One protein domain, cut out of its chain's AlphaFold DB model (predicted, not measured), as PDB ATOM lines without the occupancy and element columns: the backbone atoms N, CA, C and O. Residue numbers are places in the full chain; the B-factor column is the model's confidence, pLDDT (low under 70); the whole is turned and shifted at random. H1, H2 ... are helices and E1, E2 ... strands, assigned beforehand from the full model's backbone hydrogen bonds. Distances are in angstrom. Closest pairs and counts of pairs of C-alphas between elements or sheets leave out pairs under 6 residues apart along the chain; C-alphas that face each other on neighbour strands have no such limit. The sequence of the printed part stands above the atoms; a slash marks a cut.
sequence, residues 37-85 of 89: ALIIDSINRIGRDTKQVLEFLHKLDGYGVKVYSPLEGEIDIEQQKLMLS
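What this domain is: This is residues 37 to 85 of the 89 residues of the protein "Resolvase/invertase-type recombinase catalytic domain-containing protein" of bioreactor metagenome (UniProt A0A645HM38). A small sheet of two parallel strands, E1 and E2, sits at one end of two helices, H1 and H2, side by side and running opposite ways. The printed part has 49 residues, in the order E1, H1, E2, H2, of mixed class. It is compact, radius of gyration of the C-alphas 9.7 A, and spans 24 by 23 by 17 A.

How they stand to each other: E1, residues 37 to 39, and E2, residues 66 to 69, are parallel at 19 degrees; N 38 and O 66 are within hydrogen-bond range at 2.8 A. With H1, residues 50 to 62, between them, they form a strand-helix-strand unit, its crossover right-handed. With residues 54 to 58 alone H1 touches H2, residues 77 to 83, at a shallow tilt of 18 degrees, opposite ways; the closest C-alphas, Leu 57 and Ile 77, are 6.8 A apart. In both helices every O i to N i+4 pair is within range.

Where its parts are: From first to last C-alpha, E2 measures 10.4 A, E1 6.5 A, H1 18.2 A, H2 9.7 A. C-alpha 37 is at (37.659, -34.391, 34.525), C-alpha 83 at (38.624, -21.982, 16.842).

The domain as a whole: The two farthest C-alphas, Ala 37 and Ser 85, are 24.8 A apart. The printed part has no cut and no long link. Residues 84 to 85 have pLDDT under 70.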
ATOM      1  N   ALA A  37      36.915 -35.550  34.989       95.81
ATOM      2  CA  ALA A  37      37.659 -34.391  34.525       95.81
ATOM      3  C   ALA A  37      39.083 -34.758  34.086       95.81
ATOM      4  O   ALA A  37      39.816 -35.448  34.796       95.81
ATOM      5  N   LEU A  38      39.494 -34.226  32.938       95.69
ATOM      6  CA  LEU A  38      40.861 -34.257  32.436       95.69
ATOM      7  C   LEU A  38      41.487 -32.866  32.558       95.69
ATOM      8  O   LEU A  38      40.971 -31.905  31.994       95.69
ATOM      9  N   ILE A  39      42.634 -32.768  33.232       94.94
ATOM     10  CA  ILE A  39      43.423 -31.533  33.311       94.94
ATOM     11  C   ILE A  39      44.644 -31.646  32.395       94.94
ATOM     12  O   ILE A  39      45.453 -32.562  32.548       94.94
ATOM     13  N   ILE A  40      44.801 -30.699  31.472       93.19
ATOM     14  CA  ILE A  40      45.963 -30.582  30.579       93.19
ATOM     15  C   ILE A  40      46.539 -29.168  30.628       93.19
ATOM     16  O   ILE A  40      45.845 -28.216  30.939       93.19
ATOM     17  N   ASP A  41      47.818 -29.017  30.294       91.38
ATOM     18  CA  ASP A  41      48.467 -27.697  30.205       91.38
ATOM     19  C   ASP A  41      47.884 -26.831  29.070       91.38
ATOM     20  O   ASP A  41      47.666 -25.637  29.235       91.38
ATOM     21  N   SER A  42      47.622 -27.439  27.910       88.50
ATOM     22  CA  SER A  42      46.941 -26.812  26.769       88.50
ATOM     23  C   SER A  42      46.442 -27.873  25.790       88.50
ATOM     24  O   SER A  42      46.980 -28.988  25.762       88.50
ATOM     25  N   ILE A  43      45.491 -27.521  24.920       86.94
ATOM     26  CA  ILE A  43      44.980 -28.425  23.871       86.94
ATOM     27  C   ILE A  43      46.092 -29.021  22.984       86.94
ATOM     28  O   ILE A  43      46.040 -30.185  22.581       86.94
ATOM     29  N   ASN A  44      47.179 -28.271  22.782       85.88
ATOM     30  CA  ASN A  44      48.352 -28.694  22.012       85.88
ATOM     31  C   ASN A  44      49.086 -29.915  22.605       85.88
ATOM     32  O   ASN A  44      49.936 -30.508  21.934       85.88
ATOM     33  N   ARG A  45      48.799 -30.299  23.858       86.50
ATOM     34  CA  ARG A  45      49.327 -31.524  24.489       86.50
ATOM     35  C   ARG A  45      48.605 -32.790  24.030       86.50
ATOM     36  O   ARG A  45      49.200 -33.870  24.080       86.50
ATOM     37  N   ILE A  46      47.380 -32.661  23.521       88.12
ATOM     38  CA  ILE A  46      46.638 -33.766  22.904       88.12
ATOM     39  C   ILE A  46      47.154 -34.011  21.486       88.12
ATOM     40  O   ILE A  46      47.438 -35.146  21.128       88.12
ATOM     41  N   GLY A  47      47.347 -32.974  20.681       88.06
ATOM     42  CA  GLY A  47      47.856 -33.139  19.323       88.06
ATOM     43  C   GLY A  47      47.857 -31.832  18.550       88.06
ATOM     44  O   GLY A  47      47.390 -30.811  19.045       88.06
ATOM     45  N   ARG A  48      48.407 -31.866  17.335       84.25
ATOM     46  CA  ARG A  48      48.403 -30.711  16.413       84.25
ATOM     47  C   ARG A  48      47.455 -30.883  15.230       84.25
ATOM     48  O   ARG A  48      47.199 -29.926  14.511       84.25
ATOM     49  N   ASP A  49      46.975 -32.101  15.009       86.94
ATOM     50  CA  ASP A  49      45.963 -32.380  14.000       86.94
ATOM     51  C   ASP A  49      44.585 -32.067  14.584       86.94
ATOM     52  O   ASP A  49      44.084 -32.791  15.445       86.94
ATOM     53  N   THR A  50      43.985 -30.975  14.112       84.69
ATOM     54  CA  THR A  50      42.660 -30.511  14.531       84.69
ATOM     55  C   THR A  50      41.608 -31.616  14.519       84.69
ATOM     56  O   THR A  50      40.810 -31.714  15.449       84.69
ATOM     57  N   LYS A  51      41.572 -32.435  13.462       86.81
ATOM     58  CA  LYS A  51      40.525 -33.441  13.289       86.81
ATOM     59  C   LYS A  51      40.681 -34.539  14.335       86.81
ATOM     60  O   LYS A  51      39.710 -34.885  14.999       86.81
ATOM     61  N   GLN A  52      41.905 -35.029  14.526       88.94
ATOM     62  CA  GLN A  52      42.205 -36.030  15.548       88.94
ATOM     63  C   GLN A  52      41.930 -35.493  16.959       88.94
ATOM     64  O   GLN A  52      41.376 -36.210  17.789       88.94
ATOM     65  N   VAL A  53      42.280 -34.231  17.233       89.56
ATOM     66  CA  VAL A  53      42.008 -33.583  18.527       89.56
ATOM     67  C   VAL A  53      40.504 -33.476  18.780       89.56
ATOM     68  O   VAL A  53      40.050 -33.871  19.848       89.56
ATOM     69  N   LEU A  54      39.715 -33.018  17.804       90.00
ATOM     70  CA  LEU A  54      38.256 -32.944  17.930       90.00
ATOM     71  C   LEU A  54      37.629 -34.324  18.155       90.00
ATOM     72  O   LEU A  54      36.801 -34.478  19.046       90.00
ATOM     73  N   GLU A  55      38.046 -35.341  17.398       91.38
ATOM     74  CA  GLU A  55      37.579 -36.721  17.596       91.38
ATOM     75  C   GLU A  55      37.918 -37.249  18.996       91.38
ATOM     76  O   GLU A  55      37.114 -37.954  19.606       91.38
ATOM     77  N   PHE A  56      39.093 -36.906  19.523       92.25
ATOM     78  CA  PHE A  56      39.499 -37.263  20.877       92.25
ATOM     79  C   PHE A  56      38.632 -36.574  21.939       92.25
ATOM     80  O   PHE A  56      38.149 -37.245  22.851       92.25
ATOM     81  N   LEU A  57      38.382 -35.267  21.803       93.06
ATOM     82  CA  LEU A  57      37.520 -34.521  22.722       93.06
ATOM     83  C   LEU A  57      36.076 -35.041  22.696       93.06
ATOM     84  O   LEU A  57      35.495 -35.267  23.752       93.06
ATOM     85  N   HIS A  58      35.521 -35.309  21.510       93.31
ATOM     86  CA  HIS A  58      34.179 -35.881  21.375       93.31
ATOM     87  C   HIS A  58      34.045 -37.246  22.059       93.31
ATOM     88  O   HIS A  58      32.998 -37.544  22.627       93.31
ATOM     89  N   LYS A  59      35.092 -38.084  22.028       94.75
ATOM     90  CA  LYS A  59      35.085 -39.357  22.764       94.75
ATOM     91  C   LYS A  59      35.035 -39.138  24.272       94.75
ATOM     92  O   LYS A  59      34.260 -39.811  24.939       94.75
ATOM     93  N   LEU A  60      35.833 -38.204  24.794       95.44
ATOM     94  CA  LEU A  60      35.838 -37.881  26.222       95.44
ATOM     95  C   LEU A  60      34.477 -37.359  26.691       95.44
ATOM     96  O   LEU A  60      33.957 -37.851  27.689       95.44
ATOM     97  N   ASP A  61      33.871 -36.445  25.937       94.75
ATOM     98  CA  ASP A  61      32.529 -35.931  26.227       94.75
ATOM     99  C   ASP A  61      31.465 -37.038  26.176       94.75
ATOM    100  O   ASP A  61      30.633 -37.147  27.074       94.75
ATOM    101  N   GLY A  62      31.568 -37.960  25.212       95.44
ATOM    102  CA  GLY A  62      30.731 -39.162  25.158       95.44
ATOM    103  C   GLY A  62      30.880 -40.093  26.370       95.44
ATOM    104  O   GLY A  62      29.954 -40.846  26.675       95.44
ATOM    105  N   TYR A  63      32.007 -40.029  27.083       96.56
ATOM    106  CA  TYR A  63      32.231 -40.717  28.361       96.56
ATOM    107  C   TYR A  63      31.886 -39.855  29.587       96.56
ATOM    108  O   TYR A  63      32.082 -40.296  30.716       96.56
ATOM    109  N   GLY A  64      31.356 -38.644  29.389       95.50
ATOM    110  CA  GLY A  64      31.024 -37.706  30.461       95.50
ATOM    111  C   GLY A  64      32.239 -37.011  31.079       95.50
ATOM    112  O   GLY A  64      32.132 -36.478  32.182       95.50
ATOM    113  N   VAL A  65      33.389 -37.023  30.398       96.75
ATOM    114  CA  VAL A  65      34.627 -36.400  30.874       96.75
ATOM    115  C   VAL A  65      34.755 -34.985  30.329       96.75
ATOM    116  O   VAL A  65      34.844 -34.773  29.119       96.75
ATOM    117  N   LYS A  66      34.863 -34.015  31.235       95.19
ATOM    118  CA  LYS A  66      35.145 -32.617  30.899       95.19
ATOM    119  C   LYS A  66      36.640 -32.359  30.818       95.19
ATOM    120  O   LYS A  66      37.413 -32.905  31.602       95.19
ATOM    121  N   VAL A  67      37.067 -31.494  29.904       94.88
ATOM    122  CA  VAL A  67      38.486 -31.154  29.738       94.88
ATOM    123  C   VAL A  67      38.737 -29.736  30.227       94.88
ATOM    124  O   VAL A  67      37.994 -28.819  29.893       94.88
ATOM    125  N   TYR A  68      39.799 -29.552  31.004       94.44
ATOM    126  CA  TYR A  68      40.205 -28.262  31.541       94.44
ATOM    127  C   TYR A  68      41.670 -27.971  31.244       94.44
ATOM    128  O   TYR A  68      42.526 -28.857  31.285       94.44
ATOM    129  N   SER A  69      41.952 -26.693  31.030       92.31
ATOM    130  CA  SER A  69      43.298 -26.155  30.899       92.31
ATOM    131  C   SER A  69      43.444 -24.912  31.774       92.31
ATOM    132  O   SER A  69      42.572 -24.044  31.743       92.31
ATOM    133  N   PRO A  70      44.526 -24.771  32.564       89.88
ATOM    134  CA  PRO A  70      44.775 -23.550  33.330       89.88
ATOM    135  C   PRO A  70      44.836 -22.283  32.463       89.88
ATOM    136  O   PRO A  70      44.608 -21.190  32.974       89.88
ATOM    137  N   LEU A  71      45.147 -22.429  31.170       86.19
ATOM    138  CA  LEU A  71      45.241 -21.327  30.212       86.19
ATOM    139  C   LEU A  71      43.911 -21.028  29.504       86.19
ATOM    140  O   LEU A  71      43.700 -19.899  29.073       86.19
ATOM    141  N   GLU A  72      43.034 -22.025  29.369       87.06
ATOM    142  CA  GLU A  72      41.839 -21.954  28.507       87.06
ATOM    143  C   GLU A  72      40.522 -22.092  29.293       87.06
ATOM    144  O   GLU A  72      39.455 -21.795  28.765       87.06
ATOM    145  N   GLY A  73      40.574 -22.500  30.564       90.81
ATOM    146  CA  GLY A  73      39.391 -22.832  31.354       90.81
ATOM    147  C   GLY A  73      38.818 -24.201  30.983       90.81
ATOM    148  O   GLY A  73      39.566 -25.132  30.684       90.81
ATOM    149  N   GLU A  74      37.492 -24.341  31.051       92.44
ATOM    150  CA  GLU A  74      36.800 -25.515  30.503       92.44
ATOM    151  C   GLU A  74      36.887 -25.464  28.977       92.44
ATOM    152  O   GLU A  74      36.484 -24.482  28.355       92.44
ATOM    153  N   ILE A  75      37.434 -26.515  28.377       90.62
ATOM    154  CA  ILE A  75      37.554 -26.632  26.931       90.62
ATOM    155  C   ILE A  75      36.210 -27.123  26.393       90.62
ATOM    156  O   ILE A  75      35.919 -28.318  26.396       90.62
ATOM    157  N   ASP A  76      35.399 -26.179  25.925       84.75
ATOM    158  CA  ASP A  76      34.137 -26.460  25.247       84.75
ATOM    159  C   ASP A  76      34.390 -26.922  23.800       84.75
ATOM    160  O   ASP A  76      35.102 -26.270  23.028       84.75
ATOM    161  N   ILE A  77      33.806 -28.063  23.424       82.94
ATOM    162  CA  ILE A  77      34.027 -28.695  22.117       82.94
ATOM    163  C   ILE A  77      33.478 -27.848  20.967       82.94
ATOM    164  O   ILE A  77      34.126 -27.749  19.923       82.94
ATOM    165  N   GLU A  78      32.320 -27.211  21.137       80.25
ATOM    166  CA  GLU A  78      31.717 -26.377  20.096       80.25
ATOM    167  C   GLU A  78      32.531 -25.094  19.892       80.25
ATOM    168  O   GLU A  78      32.771 -24.679  18.753       80.25
ATOM    169  N   GLN A  79      33.055 -24.510  20.974       75.25
ATOM    170  CA  GLN A  79      33.998 -23.394  20.877       75.25
ATOM    171  C   GLN A  79      35.314 -23.811  20.210       75.25
ATOM    172  O   GLN A  79      35.821 -23.088  19.348       75.25
ATOM    173  N   GLN A  80      35.855 -24.988  20.539       74.88
ATOM    174  CA  GLN A  80      37.076 -25.487  19.906       74.88
ATOM    175  C   GLN A  80      36.883 -25.820  18.433       74.88
ATOM    176  O   GLN A  80      37.760 -25.535  17.624       74.88
ATOM    177  N   LYS A  81      35.727 -26.349  18.042       76.06
ATOM    178  CA  LYS A  81      35.389 -26.570  16.635       76.06
ATOM    179  C   LYS A  81      35.392 -25.263  15.842       76.06
ATOM    180  O   LYS A  81      35.859 -25.249  14.704       76.06
ATOM    181  N   LEU A  82      34.921 -24.168  16.444       74.94
ATOM    182  CA  LEU A  82      34.978 -22.838  15.838       74.94
ATOM    183  C   LEU A  82      36.424 -22.317  15.739       74.94
ATOM    184  O   LEU A  82      36.820 -21.841  14.676       74.94
ATOM    185  N   MET A  83      37.227 -22.450  16.801       70.94
ATOM    186  CA  MET A  83      38.624 -21.982  16.842       70.94
ATOM    187  C   MET A  83      39.581 -22.787  15.958       70.94
ATOM    188  O   MET A  83      40.499 -22.225  15.366       70.94
ATOM    189  N   LEU A  84      39.376 -24.100  15.873       67.31
ATOM    190  CA  LEU A  84      40.209 -25.012  15.096       67.31
ATOM    191  C   LEU A  84      39.757 -25.121  13.632       67.31
ATOM    192  O   LEU A  84      40.431 -25.780  12.833       67.31
ATOM    193  N   SER A  85      38.630 -24.499  13.263       62.78
ATOM    194  CA  SER A  85      38.206 -24.433  11.868       62.78
ATOM    195  C   SER A  85      39.280 -23.723  11.028       62.78
ATOM    196  O   SER A  85      39.837 -22.710  11.462       62.78
TER     197      SER A  85